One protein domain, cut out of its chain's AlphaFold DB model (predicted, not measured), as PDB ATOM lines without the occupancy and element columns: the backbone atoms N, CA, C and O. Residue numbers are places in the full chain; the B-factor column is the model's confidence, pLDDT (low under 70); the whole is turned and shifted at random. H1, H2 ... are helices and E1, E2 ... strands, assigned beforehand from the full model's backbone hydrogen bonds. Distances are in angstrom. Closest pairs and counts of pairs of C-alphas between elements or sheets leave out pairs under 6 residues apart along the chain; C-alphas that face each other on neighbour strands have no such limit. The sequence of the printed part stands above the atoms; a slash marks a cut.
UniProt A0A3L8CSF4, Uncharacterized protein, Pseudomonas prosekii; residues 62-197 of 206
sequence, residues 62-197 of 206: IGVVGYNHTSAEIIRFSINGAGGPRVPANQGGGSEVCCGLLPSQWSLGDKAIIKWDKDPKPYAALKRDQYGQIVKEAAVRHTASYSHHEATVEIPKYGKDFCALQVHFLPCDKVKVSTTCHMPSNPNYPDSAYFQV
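AT A GLANCE: This is residues 62 to 197 of the 206 residues of an uncharacterized protein of Pseudomonas prosekii (UniProt A0A3L8CSF4). Two strongly twisted sheets, E3 E1 E6 E7 and E2 E4 E5, lie face to face as a sandwich, and from one end of it a long arm reaches out, made of residues 120 to 135 and the helix H1. The arm leaves from E4 and folds back through H1 into E5, the strand beside E4; the small helix H2 only grazes the four-stranded sheet. The printed part has 136 residues, with seven named strands and two named helices in the order E1 E2 E3 E4 H1 E5 E6 E7 H2, and the class is mostly strand. The four-stranded sheet is mixed and the three-stranded one antiparallel. The whole is only just compact, close to loose, with a radius of gyration of the C-alphas of 16.7 A, and elongated, spanning 57 by 29 by 26 A.

HOW THE PARTS SIT: The larger sheet runs E3, residues 92 to 103, E1, residues 62 to 68, E6, residues 164 to 170, and E7, residues 174 to 178. E3 bends by 97 degrees at residue 95. E3 and E1 are antiparallel, with N 64 and O 97 within hydrogen-bond range at 2.8 A. E1 and E6 are parallel, with N 167 and O 65 at 2.8 A. E6 and E7 form an antiparallel hairpin, with N 168 and O 176 at 2.8 A. The other sheet runs E2, residues 73 to 79, E4, residues 111 to 119, and E5, residues 147 to 154. E2 and E4 are antiparallel, with N 117 and O 76 within hydrogen-bond range at 2.9 A, and E4 and E5 are antiparallel, with N 114 and O 151 within hydrogen-bond range at 2.9 A. The parts of the two sheets that face each other are 9.4 A centre to centre, and their strands stand at 34 degrees. The closest C-alphas of E5 and E7, Val 153 and Lys 176, are 6.9 A apart. H1, residues 136 to 143, is not on either sheet. H2, residues 192 to 196, only grazes the larger sheet, with residues 194 to 195. Every O i to N i+4 pair of H1 is within hydrogen-bond range; in H2 0 of 1 is, beside 2 of 2 O i to N i+3 pairs.

IN THESE COORDINATES: E1 begins at C-alpha 62, (-10.178, 0.100, 112.763). E4 measures 25.9 A, E3 24.5 A and E5 22.8 A. H1 begins at C-alpha 136, (-30.865, 13.005, 83.377), and H2 ends at C-alpha 196, (-5.578, 26.681, 108.782).

THE WHOLE: The two C-alphas farthest apart, Leu 108 and Gln 130, are 58.7 A apart. The links E2 to E3, E4 to H1 and E7 to H2 are long. The printed part has no cut, and no printed residue is under 70 in pLDDT.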
ATOM      1  N   ILE A  62     -10.105  -1.272 112.256       93.19
ATOM      2  CA  ILE A  62     -10.178   0.100 112.763       93.19
ATOM      3  C   ILE A  62     -11.172   0.929 111.938       93.19
ATOM      4  O   ILE A  62     -11.415   0.658 110.759       93.19
ATOM      5  N   GLY A  63     -11.763   1.945 112.565       95.50
ATOM      6  CA  GLY A  63     -12.590   2.940 111.895       95.50
ATOM      7  C   GLY A  63     -11.828   3.764 110.858       95.50
ATOM      8  O   GLY A  63     -10.655   4.083 111.045       95.50
ATOM      9  N   VAL A  64     -12.502   4.134 109.772       97.56
ATOM     10  CA  VAL A  64     -12.022   5.052 108.732       97.56
ATOM     11  C   VAL A  64     -12.797   6.362 108.843       97.56
ATOM     12  O   VAL A  64     -14.020   6.390 108.679       97.56
ATOM     13  N   VAL A  65     -12.078   7.456 109.087       97.50
ATOM     14  CA  VAL A  65     -12.632   8.805 109.273       97.50
ATOM     15  C   VAL A  65     -12.088   9.730 108.191       97.50
ATOM     16  O   VAL A  65     -10.907   9.687 107.857       97.50
ATOM     17  N   GLY A  66     -12.947  10.582 107.636       97.69
ATOM     18  CA  GLY A  66     -12.567  11.555 106.614       97.69
ATOM     19  C   GLY A  66     -12.570  12.992 107.130       97.69
ATOM     20  O   GLY A  66     -13.478  13.397 107.861       97.69
ATOM     21  N   TYR A  67     -11.582  13.771 106.694       97.94
ATOM     22  CA  TYR A  67     -11.507  15.218 106.870       97.94
ATOM     23  C   TYR A  67     -11.152  15.888 105.552       97.94
ATOM     24  O   TYR A  67     -10.131  15.578 104.946       97.94
ATOM     25  N   ASN A  68     -11.980  16.824 105.121       97.81
ATOM     26  CA  ASN A  68     -11.821  17.543 103.874       97.81
ATOM     27  C   ASN A  68     -11.497  19.009 104.157       97.81
ATOM     28  O   ASN A  68     -12.328  19.731 104.697       97.81
ATOM     29  N   HIS A  69     -10.300  19.440 103.761       97.38
ATOM     30  CA  HIS A  69      -9.802  20.816 103.878       97.38
ATOM     31  C   HIS A  69      -9.820  21.532 102.513       97.38
ATOM     32  O   HIS A  69      -8.950  22.350 102.217       97.38
ATOM     33  N   THR A  70     -10.768  21.157 101.647       96.81
ATOM     34  CA  THR A  70     -10.949  21.705 100.293       96.81
ATOM     35  C   THR A  70     -12.398  22.129 100.042       96.81
ATOM     36  O   THR A  70     -13.332  21.696 100.727       96.81
ATOM     37  N   SER A  71     -12.591  22.987  99.039       95.44
ATOM     38  CA  SER A  71     -13.898  23.455  98.559       95.44
ATOM     39  C   SER A  71     -14.664  22.429  97.714       95.44
ATOM     40  O   SER A  71     -15.887  22.527  97.599       95.44
ATOM     41  N   ALA A  72     -13.973  21.436  97.149       96.75
ATOM     42  CA  ALA A  72     -14.594  20.295  96.483       96.75
ATOM     43  C   ALA A  72     -15.104  19.283  97.523       96.75
ATOM     44  O   ALA A  72     -14.489  19.097  98.568       96.75
ATOM     45  N   GLU A  73     -16.209  18.592  97.255       97.94
ATOM     46  CA  GLU A  73     -16.712  17.540  98.144       97.94
ATOM     47  C   GLU A  73     -16.078  16.184  97.819       97.94
ATOM     48  O   GLU A  73     -16.044  15.774  96.658       97.94
ATOM     49  N   ILE A  74     -15.638  15.453  98.849       98.56
ATOM     50  CA  ILE A  74     -15.163  14.074  98.707       98.56
ATOM     51  C   ILE A  74     -16.385  13.157  98.709       98.56
ATOM     52  O   ILE A  74     -16.911  12.773  99.758       98.56
ATOM     53  N   ILE A  75     -16.874  12.830  97.513       97.69
ATOM     54  CA  ILE A  75     -18.114  12.060  97.336       97.69
ATOM     55  C   ILE A  75     -17.929  10.566  97.631       97.69
ATOM     56  O   ILE A  75     -18.905   9.877  97.936       97.69
ATOM     57  N   ARG A  76     -16.687  10.077  97.550       98.00
ATOM     58  CA  ARG A  76     -16.249   8.715  97.882       98.00
ATOM     59  C   ARG A  76     -14.758   8.737  98.196       98.00
ATOM     60  O   ARG A  76     -14.005   9.394  97.483       98.00
ATOM     61  N   PHE A  77     -14.318   7.955  99.180       98.62
ATOM     62  CA  PHE A  77     -12.909   7.588  99.299       98.62
ATOM     63  C   PHE A  77     -12.707   6.186  99.880       98.62
ATOM     64  O   PHE A  77     -13.642   5.579 100.412       98.62
ATOM     65  N   SER A  78     -11.480   5.679  99.778       98.25
ATOM     66  CA  SER A  78     -11.020   4.477 100.469       98.25
ATOM     67  C   SER A  78      -9.551   4.570 100.883       98.25
ATOM     68  O   SER A  78      -8.768   5.309 100.285       98.25
ATOM     69  N   ILE A  79      -9.186   3.791 101.902       97.81
ATOM     70  CA  ILE A  79      -7.817   3.548 102.369       97.81
ATOM     71  C   ILE A  79      -7.537   2.045 102.308       97.81
ATOM     72  O   ILE A  79      -8.245   1.251 102.921       97.81
ATOM     73  N   ASN A  80      -6.539   1.630 101.523       96.31
ATOM     74  CA  ASN A  80      -6.220   0.215 101.270       96.31
ATOM     75  C   ASN A  80      -7.444  -0.628 100.836       96.31
ATOM     76  O   ASN A  80      -7.546  -1.812 101.142       96.31
ATOM     77  N   GLY A  81      -8.394  -0.004 100.129       96.00
ATOM     78  CA  GLY A  81      -9.652  -0.622  99.693       96.00
ATOM     79  C   GLY A  81     -10.807  -0.550 100.702       96.00
ATOM     80  O   GLY A  81     -11.956  -0.686 100.286       96.00
ATOM     81  N   ALA A  82     -10.553  -0.260 101.981       96.75
ATOM     82  CA  ALA A  82     -11.608  -0.019 102.965       96.75
ATOM     83  C   ALA A  82     -12.253   1.355 102.734       96.75
ATOM     84  O   ALA A  82     -11.556   2.366 102.642       96.75
ATOM     85  N   GLY A  83     -13.580   1.393 102.593       97.19
ATOM     86  CA  GLY A  83     -14.320   2.620 102.287       97.19
ATOM     87  C   GLY A  83     -14.395   3.590 103.467       97.19
ATOM     88  O   GLY A  83     -14.464   3.169 104.616       97.19
ATOM     89  N   GLY A  84     -14.424   4.888 103.168       97.56
ATOM     90  CA  GLY A  84     -14.698   5.948 104.139       97.56
ATOM     91  C   GLY A  84     -16.062   6.625 103.934       97.56
ATOM     92  O   GLY A  84     -16.734   6.380 102.925       97.56
ATOM     93  N   PRO A  85     -16.491   7.488 104.874       97.56
ATOM     94  CA  PRO A  85     -17.714   8.279 104.741       97.56
ATOM     95  C   PRO A  85     -17.611   9.320 103.612       97.56
ATOM     96  O   PRO A  85     -16.523   9.712 103.196       97.56
ATOM     97  N   ARG A  86     -18.755   9.831 103.141       97.56
ATOM     98  CA  ARG A  86     -18.798  11.046 102.305       97.56
ATOM     99  C   ARG A  86     -18.363  12.247 103.148       97.56
ATOM    100  O   ARG A  86     -18.828  12.383 104.278       97.56
ATOM    101  N   VAL A  87     -17.510  13.118 102.604       98.25
ATOM    102  CA  VAL A  87     -16.942  14.256 103.347       98.25
ATOM    103  C   VAL A  87     -17.236  15.576 102.622       98.25
ATOM    104  O   VAL A  87     -16.555  15.897 101.640       98.25
ATOM    105  N   PRO A  88     -18.232  16.357 103.090       97.25
ATOM    106  CA  PRO A  88     -18.566  17.662 102.523       97.25
ATOM    107  C   PRO A  88     -17.382  18.636 102.500       97.25
ATOM    108  O   PRO A  88     -16.386  18.445 103.200       97.25
ATOM    109  N   ALA A  89     -17.494  19.695 101.698       96.50
ATOM    110  CA  ALA A  89     -16.485  20.750 101.612       96.50
ATOM    111  C   ALA A  89     -16.181  21.363 102.995       96.50
ATOM    112  O   ALA A  89     -17.107  21.735 103.723       96.50
ATOM    113  N   ASN A  90     -14.892  21.496 103.329       95.38
ATOM    114  CA  ASN A  90     -14.382  22.066 104.588       95.38
ATOM    115  C   ASN A  90     -14.965  21.440 105.882       95.38
ATOM    116  O   ASN A  90     -15.200  22.139 106.867       95.38
ATOM    117  N   GLN A  91     -15.241  20.130 105.878       95.62
ATOM    118  CA  GLN A  91     -15.865  19.386 106.984       95.62
ATOM    119  C   GLN A  91     -15.168  18.039 107.239       95.62
ATOM    120  O   GLN A  91     -14.362  17.575 106.436       95.62
ATOM    121  N   GLY A  92     -15.466  17.384 108.364       95.81
ATOM    122  CA  GLY A  92     -14.899  16.074 108.695       95.81
ATOM    123  C   GLY A  92     -15.138  15.631 110.133       95.81
ATOM    124  O   GLY A  92     -15.697  16.378 110.931       95.81
ATOM    125  N   GLY A  93     -14.722  14.406 110.462       92.75
ATOM    126  CA  GLY A  93     -14.701  13.888 111.840       92.75
ATOM    127  C   GLY A  93     -16.056  13.576 112.490       92.75
ATOM    128  O   GLY A  93     -16.085  13.000 113.571       92.75
ATOM    129  N   GLY A  94     -17.179  13.923 111.853       90.31
ATOM    130  CA  GLY A  94     -18.534  13.652 112.358       90.31
ATOM    131  C   GLY A  94     -19.113  12.282 111.978       90.31
ATOM    132  O   GLY A  94     -20.259  11.995 112.309       90.31
ATOM    133  N   SER A  95     -18.366  11.457 111.241       93.75
ATOM    134  CA  SER A  95     -18.793  10.134 110.776       93.75
ATOM    135  C   SER A  95     -17.583   9.223 110.570       93.75
ATOM    136  O   SER A  95     -16.490   9.694 110.250       93.75
ATOM    137  N   GLU A  96     -17.804   7.922 110.731       94.75
ATOM    138  CA  GLU A  96     -16.813   6.857 110.617       94.75
ATOM    139  C   GLU A  96     -17.433   5.670 109.868       94.75
ATOM    140  O   GLU A  96     -18.625   5.388 110.013       94.75
ATOM    141  N   VAL A  97     -16.625   4.963 109.076       95.75
ATOM    142  CA  VAL A  97     -16.987   3.675 108.467       95.75
ATOM    143  C   VAL A  97     -16.038   2.599 108.993       95.75
ATOM    144  O   VAL A  97     -14.834   2.818 109.067       95.75
ATOM    145  N   CYS A  98     -16.569   1.438 109.380       87.75
ATOM    146  CA  CYS A  98     -15.760   0.343 109.921       87.75
ATOM    147  C   CYS A  98     -14.744  -0.213 108.915       87.75
ATOM    148  O   CYS A  98     -14.951  -0.190 107.701       87.75
ATOM    149  N   CYS A  99     -13.755  -0.903 109.481       92.31
ATOM    150  CA  CYS A  99     -13.108  -2.055 108.869       92.31
ATOM    151  C   CYS A  99     -11.998  -1.687 107.873       92.31
ATOM    152  O   CYS A  99     -11.676  -2.456 106.965       92.31
ATOM    153  N   GLY A 100     -11.354  -0.539 108.102       94.56
ATOM    154  CA  GLY A 100      -9.965  -0.349 107.703       94.56
ATOM    155  C   GLY A 100      -9.078  -1.389 108.385       94.56
ATOM    156  O   GLY A 100      -9.361  -1.811 109.505       94.56
ATOM    157  N   LEU A 101      -8.016  -1.820 107.705       93.44
ATOM    158  CA  LEU A 101      -7.049  -2.777 108.243       93.44
ATOM    159  C   LEU A 101      -5.680  -2.116 108.363       93.44
ATOM    160  O   LEU A 101      -5.158  -1.567 107.389       93.44
ATOM    161  N   LEU A 102      -5.096  -2.209 109.554       92.81
ATOM    162  CA  LEU A 102      -3.772  -1.690 109.882       92.81
ATOM    163  C   LEU A 102      -2.993  -2.754 110.678       92.81
ATOM    164  O   LEU A 102      -3.615  -3.432 111.498       92.81
ATOM    165  N   PRO A 103      -1.679  -2.955 110.464       91.69
ATOM    166  CA  PRO A 103      -0.895  -3.865 111.298       91.69
ATOM    167  C   PRO A 103      -0.987  -3.514 112.793       91.69
ATOM    168  O   PRO A 103      -1.047  -2.343 113.157       91.69
ATOM    169  N   SER A 104      -0.955  -4.508 113.684       91.62
ATOM    170  CA  SER A 104      -0.950  -4.280 115.142       91.62
ATOM    171  C   SER A 104       0.341  -3.610 115.638       91.62
ATOM    172  O   SER A 104       0.395  -3.090 116.753       91.62
ATOM    173  N   GLN A 105       1.385  -3.607 114.803       90.56
ATOM    174  CA  GLN A 105       2.677  -2.973 115.046       90.56
ATOM    175  C   GLN A 105       3.134  -2.247 113.776       90.56
ATOM    176  O   GLN A 105       3.304  -2.880 112.735       90.56
ATOM    177  N   TRP A 106       3.375  -0.938 113.880       93.38
ATOM    178  CA  TRP A 106       3.902  -0.123 112.782       93.38
ATOM    179  C   TRP A 106       5.294  -0.577 112.336       93.38
ATOM    180  O   TRP A 106       6.177  -0.804 113.172       93.38
ATOM    181  N   SER A 107       5.515  -0.605 111.022       91.38
ATOM    182  CA  SER A 107       6.816  -0.849 110.401       91.38
ATOM    183  C   SER A 107       7.304   0.359 109.588       91.38
ATOM    184  O   SER A 107       6.524   1.143 109.038       91.38
ATOM    185  N   LEU A 108       8.627   0.547 109.518       93.06
ATOM    186  CA  LEU A 108       9.209   1.650 108.754       93.06
ATOM    187  C   LEU A 108       8.980   1.427 107.253       93.06
ATOM    188  O   LEU A 108       9.506   0.478 106.676       93.06
ATOM    189  N   GLY A 109       8.256   2.353 106.627       89.75
ATOM    190  CA  GLY A 109       7.869   2.259 105.220       89.75
ATOM    191  C   GLY A 109       6.448   1.739 104.994       89.75
ATOM    192  O   GLY A 109       6.064   1.598 103.832       89.75
ATOM    193  N   ASP A 110       5.664   1.512 106.058       92.31
ATOM    194  CA  ASP A 110       4.221   1.264 105.964       92.31
ATOM    195  C   ASP A 110       3.540   2.368 105.139       92.31
ATOM    196  O   ASP A 110       3.673   3.567 105.416       92.31
ATOM    197  N   LYS A 111       2.794   1.957 104.111       95.62
ATOM    198  CA  LYS A 111       2.127   2.852 103.162       95.62
ATOM    199  C   LYS A 111       0.656   2.500 103.010       95.62
ATOM    200  O   LYS A 111       0.266   1.335 103.048       95.62
ATOM    201  N   ALA A 112      -0.145   3.535 102.804       96.31
ATOM    202  CA  ALA A 112      -1.554   3.457 102.479       96.31
ATOM    203  C   ALA A 112      -1.781   3.907 101.033       96.31
ATOM    204  O   ALA A 112      -1.287   4.958 100.621       96.31
ATOM    205  N   ILE A 113      -2.566   3.138 100.281       98.12
ATOM    206  CA  ILE A 113      -3.126   3.562  98.996       98.12
ATOM    207  C   ILE A 113      -4.465   4.233  99.288       98.12
ATOM    208  O   ILE A 113      -5.407   3.580  99.743       98.12
ATOM    209  N   ILE A 114      -4.542   5.535  99.033       98.62
ATOM    210  CA  ILE A 114      -5.761   6.334  99.153       98.62
ATOM    211  C   ILE A 114      -6.330   6.538  97.756       98.62
ATOM    212  O   ILE A 114      -5.610   6.996  96.868       98.62
ATOM    213  N   LYS A 115      -7.614   6.232  97.562       98.75
ATOM    214  CA  LYS A 115      -8.351   6.546  96.327       98.75
ATOM    215  C   LYS A 115      -9.549   7.410  96.671       98.75
ATOM    216  O   LYS A 115     -10.242   7.103  97.640       98.75
ATOM    217  N   TRP A 116      -9.801   8.476  95.916       98.75
ATOM    218  CA  TRP A 116     -10.934   9.362  96.181       98.75
ATOM    219  C   TRP A 116     -11.509  10.010  94.927       98.75
ATOM    220  O   TRP A 116     -10.804  10.294  93.960       98.75
ATOM    221  N   ASP A 117     -12.810  10.274  94.999       98.44
ATOM    222  CA  ASP A 117     -13.579  10.966  93.977       98.44
ATOM    223  C   ASP A 117     -13.986  12.342  94.522       98.44
ATOM    224  O   ASP A 117     -14.487  12.438  95.650       98.44
ATOM    225  N   LYS A 118     -13.815  13.401  93.724       97.62
ATOM    226  CA  LYS A 118     -14.238  14.767  94.076       97.62
ATOM    227  C   LYS A 118     -15.350  15.280  93.171       97.62
ATOM    228  O   LYS A 118     -15.217  15.215  91.948       97.62
ATOM    229  N   ASP A 119     -16.360  15.903  93.769       97.81
ATOM    230  CA  ASP A 119     -17.275  16.828  93.092       97.81
ATOM    231  C   ASP A 119     -16.780  18.272  93.321       97.81
ATOM    232  O   ASP A 119     -16.777  18.734  94.465       97.81
ATOM    233  N   PRO A 120     -16.341  19.008  92.283       96.06
ATOM    234  CA  PRO A 120     -15.865  20.383  92.435       96.06
ATOM    235  C   PRO A 120     -16.994  21.411  92.621       96.06
ATOM    236  O   PRO A 120     -16.708  22.587  92.844       96.06
ATOM    237  N   LYS A 121     -18.270  21.026  92.463       95.88
ATOM    238  CA  LYS A 121     -19.433  21.927  92.531       95.88
ATOM    239  C   LYS A 121     -20.635  21.265  93.237       95.88
ATOM    240  O   LYS A 121     -21.737  21.288  92.683       95.88
ATOM    241  N   PRO A 122     -20.487  20.752  94.473       91.94
ATOM    242  CA  PRO A 122     -21.498  19.921  95.150       91.94
ATOM    243  C   PRO A 122     -22.872  20.584  95.337       91.94
ATOM    244  O   PRO A 122     -23.886  19.902  95.466       91.94
ATOM    245  N   TYR A 123     -22.921  21.918  95.313       92.19
ATOM    246  CA  TYR A 123     -24.139  22.717  95.471       92.19
ATOM    247  C   TYR A 123     -24.615  23.374  94.161       92.19
ATOM    248  O   TYR A 123     -25.370  24.345  94.189       92.19
ATOM    249  N   ALA A 124     -24.170  22.883  92.998       94.19
ATOM    250  CA  ALA A 124     -24.604  23.397  91.700       94.19
ATOM    251  C   ALA A 124     -26.124  23.260  91.503       94.19
ATOM    252  O   ALA A 124     -26.716  22.202  91.723       94.19
ATOM    253  N   ALA A 125     -26.762  24.322  91.007       94.69
ATOM    254  CA  ALA A 125     -28.171  24.285  90.636       94.69
ATOM    255  C   ALA A 125     -28.374  23.422  89.376       94.69
ATOM    256  O   ALA A 125     -28.061  23.835  88.258       94.69
ATOM    257  N   LEU A 126     -28.910  22.213  89.553       95.88
ATOM    258  CA  LEU A 126     -29.233  21.304  88.453       95.88
ATOM    259  C   LEU A 126     -30.669  21.518  87.963       95.88
ATOM    260  O   LEU A 126     -31.590  21.696  88.761       95.88
ATOM    261  N   LYS A 127     -30.868  21.463  86.637       97.19
ATOM    262  CA  LYS A 127     -32.206  21.547  86.031       97.19
ATOM    263  C   LYS A 127     -33.075  20.403  86.555       97.19
ATOM    264  O   LYS A 127     -32.667  19.240  86.513       97.19
ATOM    265  N   ARG A 128     -34.284  20.746  86.995       97.31
ATOM    266  CA  ARG A 128     -35.311  19.799  87.432       97.31
ATOM    267  C   ARG A 128     -36.493  19.785  86.463       97.31
ATOM    268  O   ARG A 128     -36.657  20.720  85.677       97.31
ATOM    269  N   ASP A 129     -37.258  18.701  86.477       97.06
ATOM    270  CA  ASP A 129     -38.540  18.597  85.783       97.06
ATOM    271  C   ASP A 129     -39.686  19.224  86.603       97.06
ATOM    272  O   ASP A 129     -39.476  19.779  87.685       97.06
ATOM    273  N   GLN A 130     -40.913  19.132  86.083       96.81
ATOM    274  CA  GLN A 130     -42.126  19.638  86.742       96.81
ATOM    275  C   GLN A 130     -42.471  18.932  88.069       96.81
ATOM    276  O   GLN A 130     -43.280  19.447  88.834       96.81
ATOM    277  N   TYR A 131     -41.860  17.779  88.354       96.88
ATOM    278  CA  TYR A 131     -42.023  17.011  89.594       96.88
ATOM    279  C   TYR A 131     -40.845  17.215  90.561       96.88
ATOM    280  O   TYR A 131     -40.748  16.544  91.590       96.88
ATOM    281  N   GLY A 132     -39.923  18.126  90.231       95.75
ATOM    282  CA  GLY A 132     -38.739  18.419  91.028       95.75
ATOM    283  C   GLY A 132     -37.619  17.381  90.909       95.75
ATOM    284  O   GLY A 132     -36.638  17.495  91.644       95.75
ATOM    285  N   GLN A 133     -37.691  16.398  90.008       96.88
ATOM    286  CA  GLN A 133     -36.610  15.428  89.799       96.88
ATOM    287  C   GLN A 133     -35.494  16.035  88.950       96.88
ATOM    288  O   GLN A 133     -35.758  16.809  88.034       96.88
ATOM    289  N   ILE A 134     -34.232  15.710  89.243       96.38
ATOM    290  CA  ILE A 134     -33.093  16.185  88.439       96.38
ATOM    291  C   ILE A 134     -33.170  15.527  87.058       96.38
ATOM    292  O   ILE A 134     -33.185  14.302  86.960       96.38
ATOM    293  N   VAL A 135     -33.181  16.327  85.987       97.50
ATOM    294  CA  VAL A 135     -33.227  15.772  84.626       97.50
ATOM    295  C   VAL A 135     -31.918  15.049  84.310       97.50
ATOM    296  O   VAL A 135     -30.832  15.520  84.669       97.50
ATOM    297  N   LYS A 136     -32.003  13.907  83.621       96.94
ATOM    298  CA  LYS A 136     -30.865  13.005  83.377       96.94
ATOM    299  C   LYS A 136     -29.675  13.726  82.734       96.94
ATOM    300  O   LYS A 136     -28.536  13.529  83.142       96.94
ATOM    301  N   GLU A 137     -29.932  14.631  81.797       97.12
ATOM    302  CA  GLU A 137     -28.913  15.394  81.069       97.12
ATOM    303  C   GLU A 137     -28.240  16.453  81.954       97.12
ATOM    304  O   GLU A 137     -27.137  16.899  81.651       97.12
ATOM    305  N   ALA A 138     -28.885  16.900  83.038       96.75
ATOM    306  CA  ALA A 138     -28.253  17.754  84.042       96.75
ATOM    307  C   ALA A 138     -27.373  16.930  84.986       96.75
ATOM    308  O   ALA A 138     -26.242  17.336  85.234       96.75
ATOM    309  N   ALA A 139     -27.841  15.758  85.430       95.50
ATOM    310  CA  ALA A 139     -27.032  14.837  86.229       95.50
ATOM    311  C   ALA A 139     -25.757  14.405  85.480       95.50
ATOM    312  O   ALA A 139     -24.665  14.577  86.007       95.50
ATOM    313  N   VAL A 140     -25.875  13.955  84.224       96.81
ATOM    314  CA  VAL A 140     -24.728  13.530  83.393       96.81
ATOM    315  C   VAL A 140     -23.709  14.659  83.195       96.81
ATOM    316  O   VAL A 140     -22.508  14.434  83.337       96.81
ATOM    317  N   ARG A 141     -24.166  15.889  82.909       95.94
ATOM    318  CA  ARG A 141     -23.270  17.055  82.773       95.94
ATOM    319  C   ARG A 141     -22.597  17.444  84.088       95.94
ATOM    320  O   ARG A 141     -21.479  17.945  84.051       95.94
ATOM    321  N   HIS A 142     -23.259  17.227  85.223       95.81
ATOM    322  CA  HIS A 142     -22.688  17.484  86.543       95.81
ATOM    323  C   HIS A 142     -21.583  16.477  86.874       95.81
ATOM    324  O   HIS A 142     -20.438  16.866  87.110       95.81
ATOM    325  N   THR A 143     -21.891  15.180  86.763       95.50
ATOM    326  CA  THR A 143     -20.943  14.087  87.033       95.50
ATOM    327  C   THR A 143     -19.740  14.084  86.090       95.50
ATOM    328  O   THR A 143     -18.676  13.614  86.469       95.50
ATOM    329  N   ALA A 144     -19.867  14.646  84.882       96.31
ATOM    330  CA  ALA A 144     -18.750  14.806  83.946       96.31
ATOM    331  C   ALA A 144     -17.641  15.758  84.446       96.31
ATOM    332  O   ALA A 144     -16.561  15.784  83.863       96.31
ATOM    333  N   SER A 145     -17.897  16.545  85.500       94.06
ATOM    334  CA  SER A 145     -16.887  17.387  86.155       94.06
ATOM    335  C   SER A 145     -16.193  16.716  87.345       94.06
ATOM    336  O   SER A 145     -15.302  17.320  87.946       94.06
ATOM    337  N   TYR A 146     -16.588  15.490  87.702       97.06
ATOM    338  CA  TYR A 146     -15.970  14.771  88.809       97.06
ATOM    339  C   TYR A 146     -14.544  14.357  88.445       97.06
ATOM    340  O   TYR A 146     -14.225  14.103  87.284       97.06
ATOM    341  N   SER A 147     -13.681  14.292  89.454       97.38
ATOM    342  CA  SER A 147     -12.280  13.904  89.281       97.38
ATOM    343  C   SER A 147     -11.930  12.732  90.190       97.38
ATOM    344  O   SER A 147     -12.387  12.677  91.332       97.38
ATOM    345  N   HIS A 148     -11.136  11.806  89.658       98.12
ATOM    346  CA  HIS A 148     -10.733  10.560  90.302       98.12
ATOM    347  C   HIS A 148      -9.239  10.613  90.600       98.12
ATOM    348  O   HIS A 148      -8.450  10.955  89.718       98.12
ATOM    349  N   HIS A 149      -8.862  10.265  91.825       98.38
ATOM    350  CA  HIS A 149      -7.509  10.461  92.335       98.38
ATOM    351  C   HIS A 149      -7.009   9.231  93.077       98.38
ATOM    352  O   HIS A 149      -7.780   8.501  93.704       98.38
ATOM    353  N   GLU A 150      -5.696   9.033  93.032       98.50
ATOM    354  CA  GLU A 150      -5.002   7.985  93.766       98.50
ATOM    355  C   GLU A 150      -3.646   8.499  94.248       98.50
ATOM    356  O   GLU A 150      -2.896   9.112  93.490       98.50
ATOM    357  N   ALA A 151      -3.323   8.229  95.509       98.38
ATOM    358  CA  ALA A 151      -2.033   8.554  96.097       98.38
ATOM    359  C   ALA A 151      -1.579   7.431  97.027       98.38
ATOM    360  O   ALA A 151      -2.354   6.921  97.836       98.38
ATOM    361  N   THR A 152      -0.298   7.075  96.945       98.19
ATOM    362  CA  THR A 152       0.349   6.230  97.954       98.19
ATOM    363  C   THR A 152       1.058   7.133  98.951       98.19
ATOM    364  O   THR A 152       1.960   7.878  98.570       98.19
ATOM    365  N   VAL A 153       0.668   7.070 100.222       97.31
ATOM    366  CA  VAL A 153       1.237   7.896 101.297       97.31
ATOM    367  C   VAL A 153       1.775   7.044 102.430       97.31
ATOM    368  O   VAL A 153       1.273   5.959 102.699       97.31
ATOM    369  N   GLU A 154       2.813   7.535 103.095       95.44
ATOM    370  CA  GLU A 154       3.360   6.893 104.289       95.44
ATOM    371  C   GLU A 154       2.389   7.035 105.459       95.44
ATOM    372  O   GLU A 154       1.807   8.103 105.670       95.44
ATOM    373  N   ILE A 155       2.223   5.952 106.217       94.38
ATOM    374  CA  ILE A 155       1.457   5.952 107.459       94.38
ATOM    375  C   ILE A 155       2.412   6.412 108.572       94.38
ATOM    376  O   ILE A 155       3.432   5.748 108.798       94.38
ATOM    377  N   PRO A 156       2.134   7.530 109.272       93.06
ATOM    378  CA  PRO A 156       2.965   7.974 110.383       93.06
ATOM    379  C   PRO A 156       3.077   6.901 111.465       93.06
ATOM    380  O   PRO A 156       2.161   6.102 111.667       93.06
ATOM    381  N   LYS A 157       4.199   6.900 112.188       92.38
ATOM    382  CA  LYS A 157       4.448   5.928 113.252       92.38
ATOM    383  C   LYS A 157       3.359   5.980 114.324       92.38
ATOM    384  O   LYS A 157       3.212   6.995 115.003       92.38
ATOM    385  N   TYR A 158       2.683   4.853 114.526       91.25
ATOM    386  CA  TYR A 158       1.696   4.655 115.584       91.25
ATOM    387  C   TYR A 158       2.225   3.742 116.700       91.25
ATOM    388  O   TYR A 158       3.175   2.976 116.516       91.25
ATOM    389  N   GLY A 159       1.652   3.900 117.896       85.81
ATOM    390  CA  GLY A 159       1.933   3.066 119.066       85.81
ATOM    391  C   GLY A 159       0.998   1.858 119.143       85.81
ATOM    392  O   GLY A 159       0.422   1.448 118.142       85.81
ATOM    393  N   LYS A 160       0.815   1.310 120.350       80.12
ATOM    394  CA  LYS A 160      -0.256   0.330 120.614       80.12
ATOM    395  C   LYS A 160      -1.635   0.988 120.708       80.12
ATOM    396  O   LYS A 160      -2.634   0.346 120.415       80.12
ATOM    397  N   ASP A 161      -1.659   2.259 121.100       79.62
ATOM    398  CA  ASP A 161      -2.869   3.055 121.240       79.62
ATOM    399  C   ASP A 161      -3.080   3.882 119.963       79.62
ATOM    400  O   ASP A 161      -2.323   4.809 119.659       79.62
ATOM    401  N   PHE A 162      -4.105   3.516 119.197       84.44
ATOM    402  CA  PHE A 162      -4.587   4.219 118.011       84.44
ATOM    403  C   PHE A 162      -6.110   4.056 117.921       84.44
ATOM    404  O   PHE A 162      -6.643   3.056 118.396       84.44
ATOM    405  N   CYS A 163      -6.815   5.030 117.337       86.06
ATOM    406  CA  CYS A 163      -8.285   5.063 117.403       86.06
ATOM    407  C   CYS A 163      -8.981   4.970 116.041       86.06
ATOM    408  O   CYS A 163      -9.866   4.139 115.871       86.06
ATOM    409  N   ALA A 164      -8.579   5.788 115.067       89.38
ATOM    410  CA  ALA A 164      -9.171   5.795 113.730       89.38
ATOM    411  C   ALA A 164      -8.103   6.028 112.658       89.38
ATOM    412  O   ALA A 164      -7.192   6.825 112.870       89.38
ATOM    413  N   LEU A 165      -8.246   5.395 111.492       94.88
ATOM    414  CA  LEU A 165      -7.547   5.772 110.264       94.88
ATOM    415  C   LEU A 165      -8.184   7.055 109.723       94.88
ATOM    416  O   LEU A 165      -9.171   7.023 108.987       94.88
ATOM    417  N   GLN A 166      -7.622   8.193 110.118       96.50
ATOM    418  CA  GLN A 166      -8.038   9.511 109.659       96.50
ATOM    419  C   GLN A 166      -7.368   9.809 108.313       96.50
ATOM    420  O   GLN A 166      -6.142   9.779 108.211       96.50
ATOM    421  N   VAL A 167      -8.159  10.115 107.284       98.00
ATOM    422  CA  VAL A 167      -7.676  10.585 105.979       98.00
ATOM    423  C   VAL A 167      -8.005  12.066 105.831       98.00
ATOM    424  O   VAL A 167      -9.172  12.461 105.829       98.00
ATOM    425  N   HIS A 168      -6.964  12.883 105.696       98.19
ATOM    426  CA  HIS A 168      -7.055  14.314 105.435       98.19
ATOM    427  C   HIS A 168      -6.855  14.593 103.949       98.19
ATOM    428  O   HIS A 168      -5.765  14.373 103.421       98.19
ATOM    429  N   PHE A 169      -7.886  15.124 103.302       98.44
ATOM    430  CA  PHE A 169      -7.831  15.671 101.950       98.44
ATOM    431  C   PHE A 169      -7.423  17.139 102.037       98.44
ATOM    432  O   PHE A 169      -8.101  17.940 102.679       98.44
ATOM    433  N   LEU A 170      -6.284  17.469 101.438       97.81
ATOM    434  CA  LEU A 170      -5.669  18.790 101.455       97.81
ATOM    435  C   LEU A 170      -5.733  19.418 100.054       97.81
ATOM    436  O   LEU A 170      -5.861  18.701  99.056       97.81
ATOM    437  N   PRO A 171      -5.586  20.750  99.949       96.69
ATOM    438  CA  PRO A 171      -5.516  21.422  98.661       96.69
ATOM    439  C   PRO A 171      -4.442  20.848  97.727       96.69
ATOM    440  O   PRO A 171      -3.388  20.376  98.165       96.69
ATOM    441  N   CYS A 172      -4.706  20.945  96.423       95.06
ATOM    442  CA  CYS A 172      -3.858  20.400  95.357       95.06
ATOM    443  C   CYS A 172      -3.671  18.878  95.405       95.06
ATOM    444  O   CYS A 172      -2.570  18.385  95.167       95.06
ATOM    445  N   ASP A 173      -4.750  18.156  95.723       96.12
ATOM    446  CA  ASP A 173      -4.837  16.688  95.665       96.12
ATOM    447  C   ASP A 173      -3.766  15.960  96.491       96.12
ATOM    448  O   ASP A 173      -3.395  14.812  96.251       96.12
ATOM    449  N   LYS A 174      -3.311  16.640  97.546       97.00
ATOM    450  CA  LYS A 174      -2.454  16.080  98.584       97.00
ATOM    451  C   LYS A 174      -3.335  15.399  99.621       97.00
ATOM    452  O   LYS A 174      -4.351  15.943 100.041       97.00
ATOM    453  N   VAL A 175      -2.906  14.234 100.089       97.88
ATOM    454  CA  VAL A 175      -3.558  13.532 101.198       97.88
ATOM    455  C   VAL A 175      -2.562  13.224 102.308       97.88
ATOM    456  O   VAL A 175      -1.361  13.066 102.069       97.88
ATOM    457  N   LYS A 176      -3.059  13.164 103.541       97.56
ATOM    458  CA  LYS A 176      -2.315  12.724 104.726       97.56
ATOM    459  C   LYS A 176      -3.143  11.710 105.502       97.56
ATOM    460  O   LYS A 176      -4.366  11.804 105.529       97.56
ATOM    461  N   VAL A 177      -2.464  10.750 106.120       96.69
ATOM    462  CA  VAL A 177      -3.073   9.753 107.006       96.69
ATOM    463  C   VAL A 177      -2.592  10.015 108.425       96.69
ATOM    464  O   VAL A 177      -1.425  10.341 108.623       96.69
ATOM    465  N   SER A 178      -3.484   9.859 109.396       94.75
ATOM    466  CA  SER A 178      -3.197   9.952 110.826       94.75
ATOM    467  C   SER A 178      -3.948   8.846 111.567       94.75
ATOM    468  O   SER A 178      -4.988   8.378 111.106       94.75
ATOM    469  N   THR A 179      -3.419   8.401 112.704       94.38
ATOM    470  CA  THR A 179      -4.008   7.336 113.541       94.38
ATOM    471  C   THR A 179      -4.419   7.839 114.929       94.38
ATOM    472  O   THR A 179      -4.673   7.052 115.845       94.38
ATOM    473  N   THR A 180      -4.407   9.163 115.114       91.44
ATOM    474  CA  THR A 180      -4.537   9.812 116.421       91.44
ATOM    475  C   THR A 180      -5.886   9.547 117.096       91.44
ATOM    476  O   THR A 180      -6.928   9.438 116.451       91.44
ATOM    477  N   CYS A 181      -5.856   9.472 118.428       90.25
ATOM    478  CA  CYS A 181      -7.038   9.426 119.292       90.25
ATOM    479  C   CYS A 181      -7.560  10.816 119.679       90.25
ATOM    480  O   CYS A 181      -8.589  10.938 120.343       90.25
ATOM    481  N   HIS A 182      -6.853  11.881 119.301       90.56
ATOM    482  CA  HIS A 182      -7.315  13.241 119.530       90.56
ATOM    483  C   HIS A 182      -8.334  13.654 118.459       90.56
ATOM    484  O   HIS A 182      -8.196  13.315 117.286       90.56
ATOM    485  N   MET A 183      -9.342  14.423 118.873       89.56
ATOM    486  CA  MET A 183     -10.257  15.140 117.978       89.56
ATOM    487  C   MET A 183      -9.719  16.556 117.710       89.56
ATOM    488  O   MET A 183      -8.972  17.063 118.549       89.56
ATOM    489  N   PRO A 184     -10.128  17.247 116.626       91.50
ATOM    490  CA  PRO A 184      -9.625  18.585 116.280       91.50
ATOM    491  C   PRO A 184      -9.786  19.673 117.354       91.50
ATOM    492  O   PRO A 184      -9.059  20.658 117.340       91.50
ATOM    493  N   SER A 185     -10.724  19.507 118.292       90.31
ATOM    494  CA  SER A 185     -10.917  20.402 119.443       90.31
ATOM    495  C   SER A 185      -9.904  20.195 120.578       90.31
ATOM    496  O   SER A 185      -9.882  20.975 121.530       90.31
ATOM    497  N   ASN A 186      -9.081  19.145 120.519       92.06
ATOM    498  CA  ASN A 186      -8.066  18.853 121.523       92.06
ATOM    499  C   ASN A 186      -6.779  19.658 121.234       92.06
ATOM    500  O   ASN A 186      -6.274  19.580 120.112       92.06
ATOM    501  N   PRO A 187      -6.185  20.361 122.219       92.81
ATOM    502  CA  PRO A 187      -4.933  21.106 122.026       92.81
ATOM    503  C   PRO A 187      -3.756  20.265 121.507       92.81
ATOM    504  O   PRO A 187      -2.881  20.794 120.831       92.81
ATOM    505  N   ASN A 188      -3.748  18.958 121.792       91.62
ATOM    506  CA  ASN A 188      -2.708  18.022 121.365       91.62
ATOM    507  C   ASN A 188      -3.022  17.354 120.012       91.62
ATOM    508  O   ASN A 188      -2.397  16.352 119.664       91.62
ATOM    509  N   TYR A 189      -4.005  17.850 119.251       92.25
ATOM    510  CA  TYR A 189      -4.331  17.299 117.938       92.25
ATOM    511  C   TYR A 189      -3.191  17.572 116.929       92.25
ATOM    512  O   TYR A 189      -2.952  18.735 116.578       92.25
ATOM    513  N   PRO A 190      -2.478  16.530 116.448       91.38
ATOM    514  CA  PRO A 190      -1.233  16.703 115.691       91.38
ATOM    515  C   PRO A 190      -1.451  17.336 114.312       91.38
ATOM    516  O   PRO A 190      -0.589  18.052 113.813       91.38
ATOM    517  N   ASP A 191      -2.627  17.125 113.724       93.56
ATOM    518  CA  ASP A 191      -2.986  17.556 112.371       93.56
ATOM    519  C   ASP A 191      -3.736  18.913 112.357       93.56
ATOM    520  O   ASP A 191      -4.356  19.307 111.368       93.56
ATOM    521  N   SER A 192      -3.674  19.667 113.466       93.44
ATOM    522  CA  SER A 192      -4.380  20.948 113.672       93.44
ATOM    523  C   SER A 192      -4.007  22.039 112.662       93.44
ATOM    524  O   SER A 192      -4.855  22.853 112.292       93.44
ATOM    525  N   ALA A 193      -2.772  22.024 112.156       94.25
ATOM    526  CA  ALA A 193      -2.311  22.938 111.113       94.25
ATOM    527  C   ALA A 193      -3.121  22.832 109.807       94.25
ATOM    528  O   ALA A 193      -3.261  23.833 109.105       94.25
ATOM    529  N   TYR A 194      -3.691  21.664 109.478       95.12
ATOM    530  CA  TYR A 194      -4.419  21.477 108.217       95.12
ATOM    531  C   TYR A 194      -5.696  22.327 108.140       95.12
ATOM    532  O   TYR A 194      -5.996  22.867 107.081       95.12
ATOM    533  N   PHE A 195      -6.371  22.555 109.274       93.50
ATOM    534  CA  PHE A 195      -7.563  23.412 109.365       93.50
ATOM    535  C   PHE A 195      -7.280  24.906 109.122       93.50
ATOM    536  O   PHE A 195      -8.211  25.701 109.012       93.50
ATOM    537  N   GLN A 196      -6.006  25.305 109.059       91.69
ATOM    538  CA  GLN A 196      -5.578  26.681 108.782       91.69
ATOM    539  C   GLN A 196      -5.068  26.858 107.340       91.69
ATOM    540  O   GLN A 196      -4.773  27.982 106.922       91.69
ATOM    541  N   VAL A 197      -4.951  25.768 106.571       91.62
ATOM    542  CA  VAL A 197      -4.475  25.805 105.185       91.62
ATOM    543  C   VAL A 197      -5.546  26.436 104.301       91.62
ATOM    544  O   VAL A 197      -6.687  25.987 104.259       91.62
TER     545      VAL A 197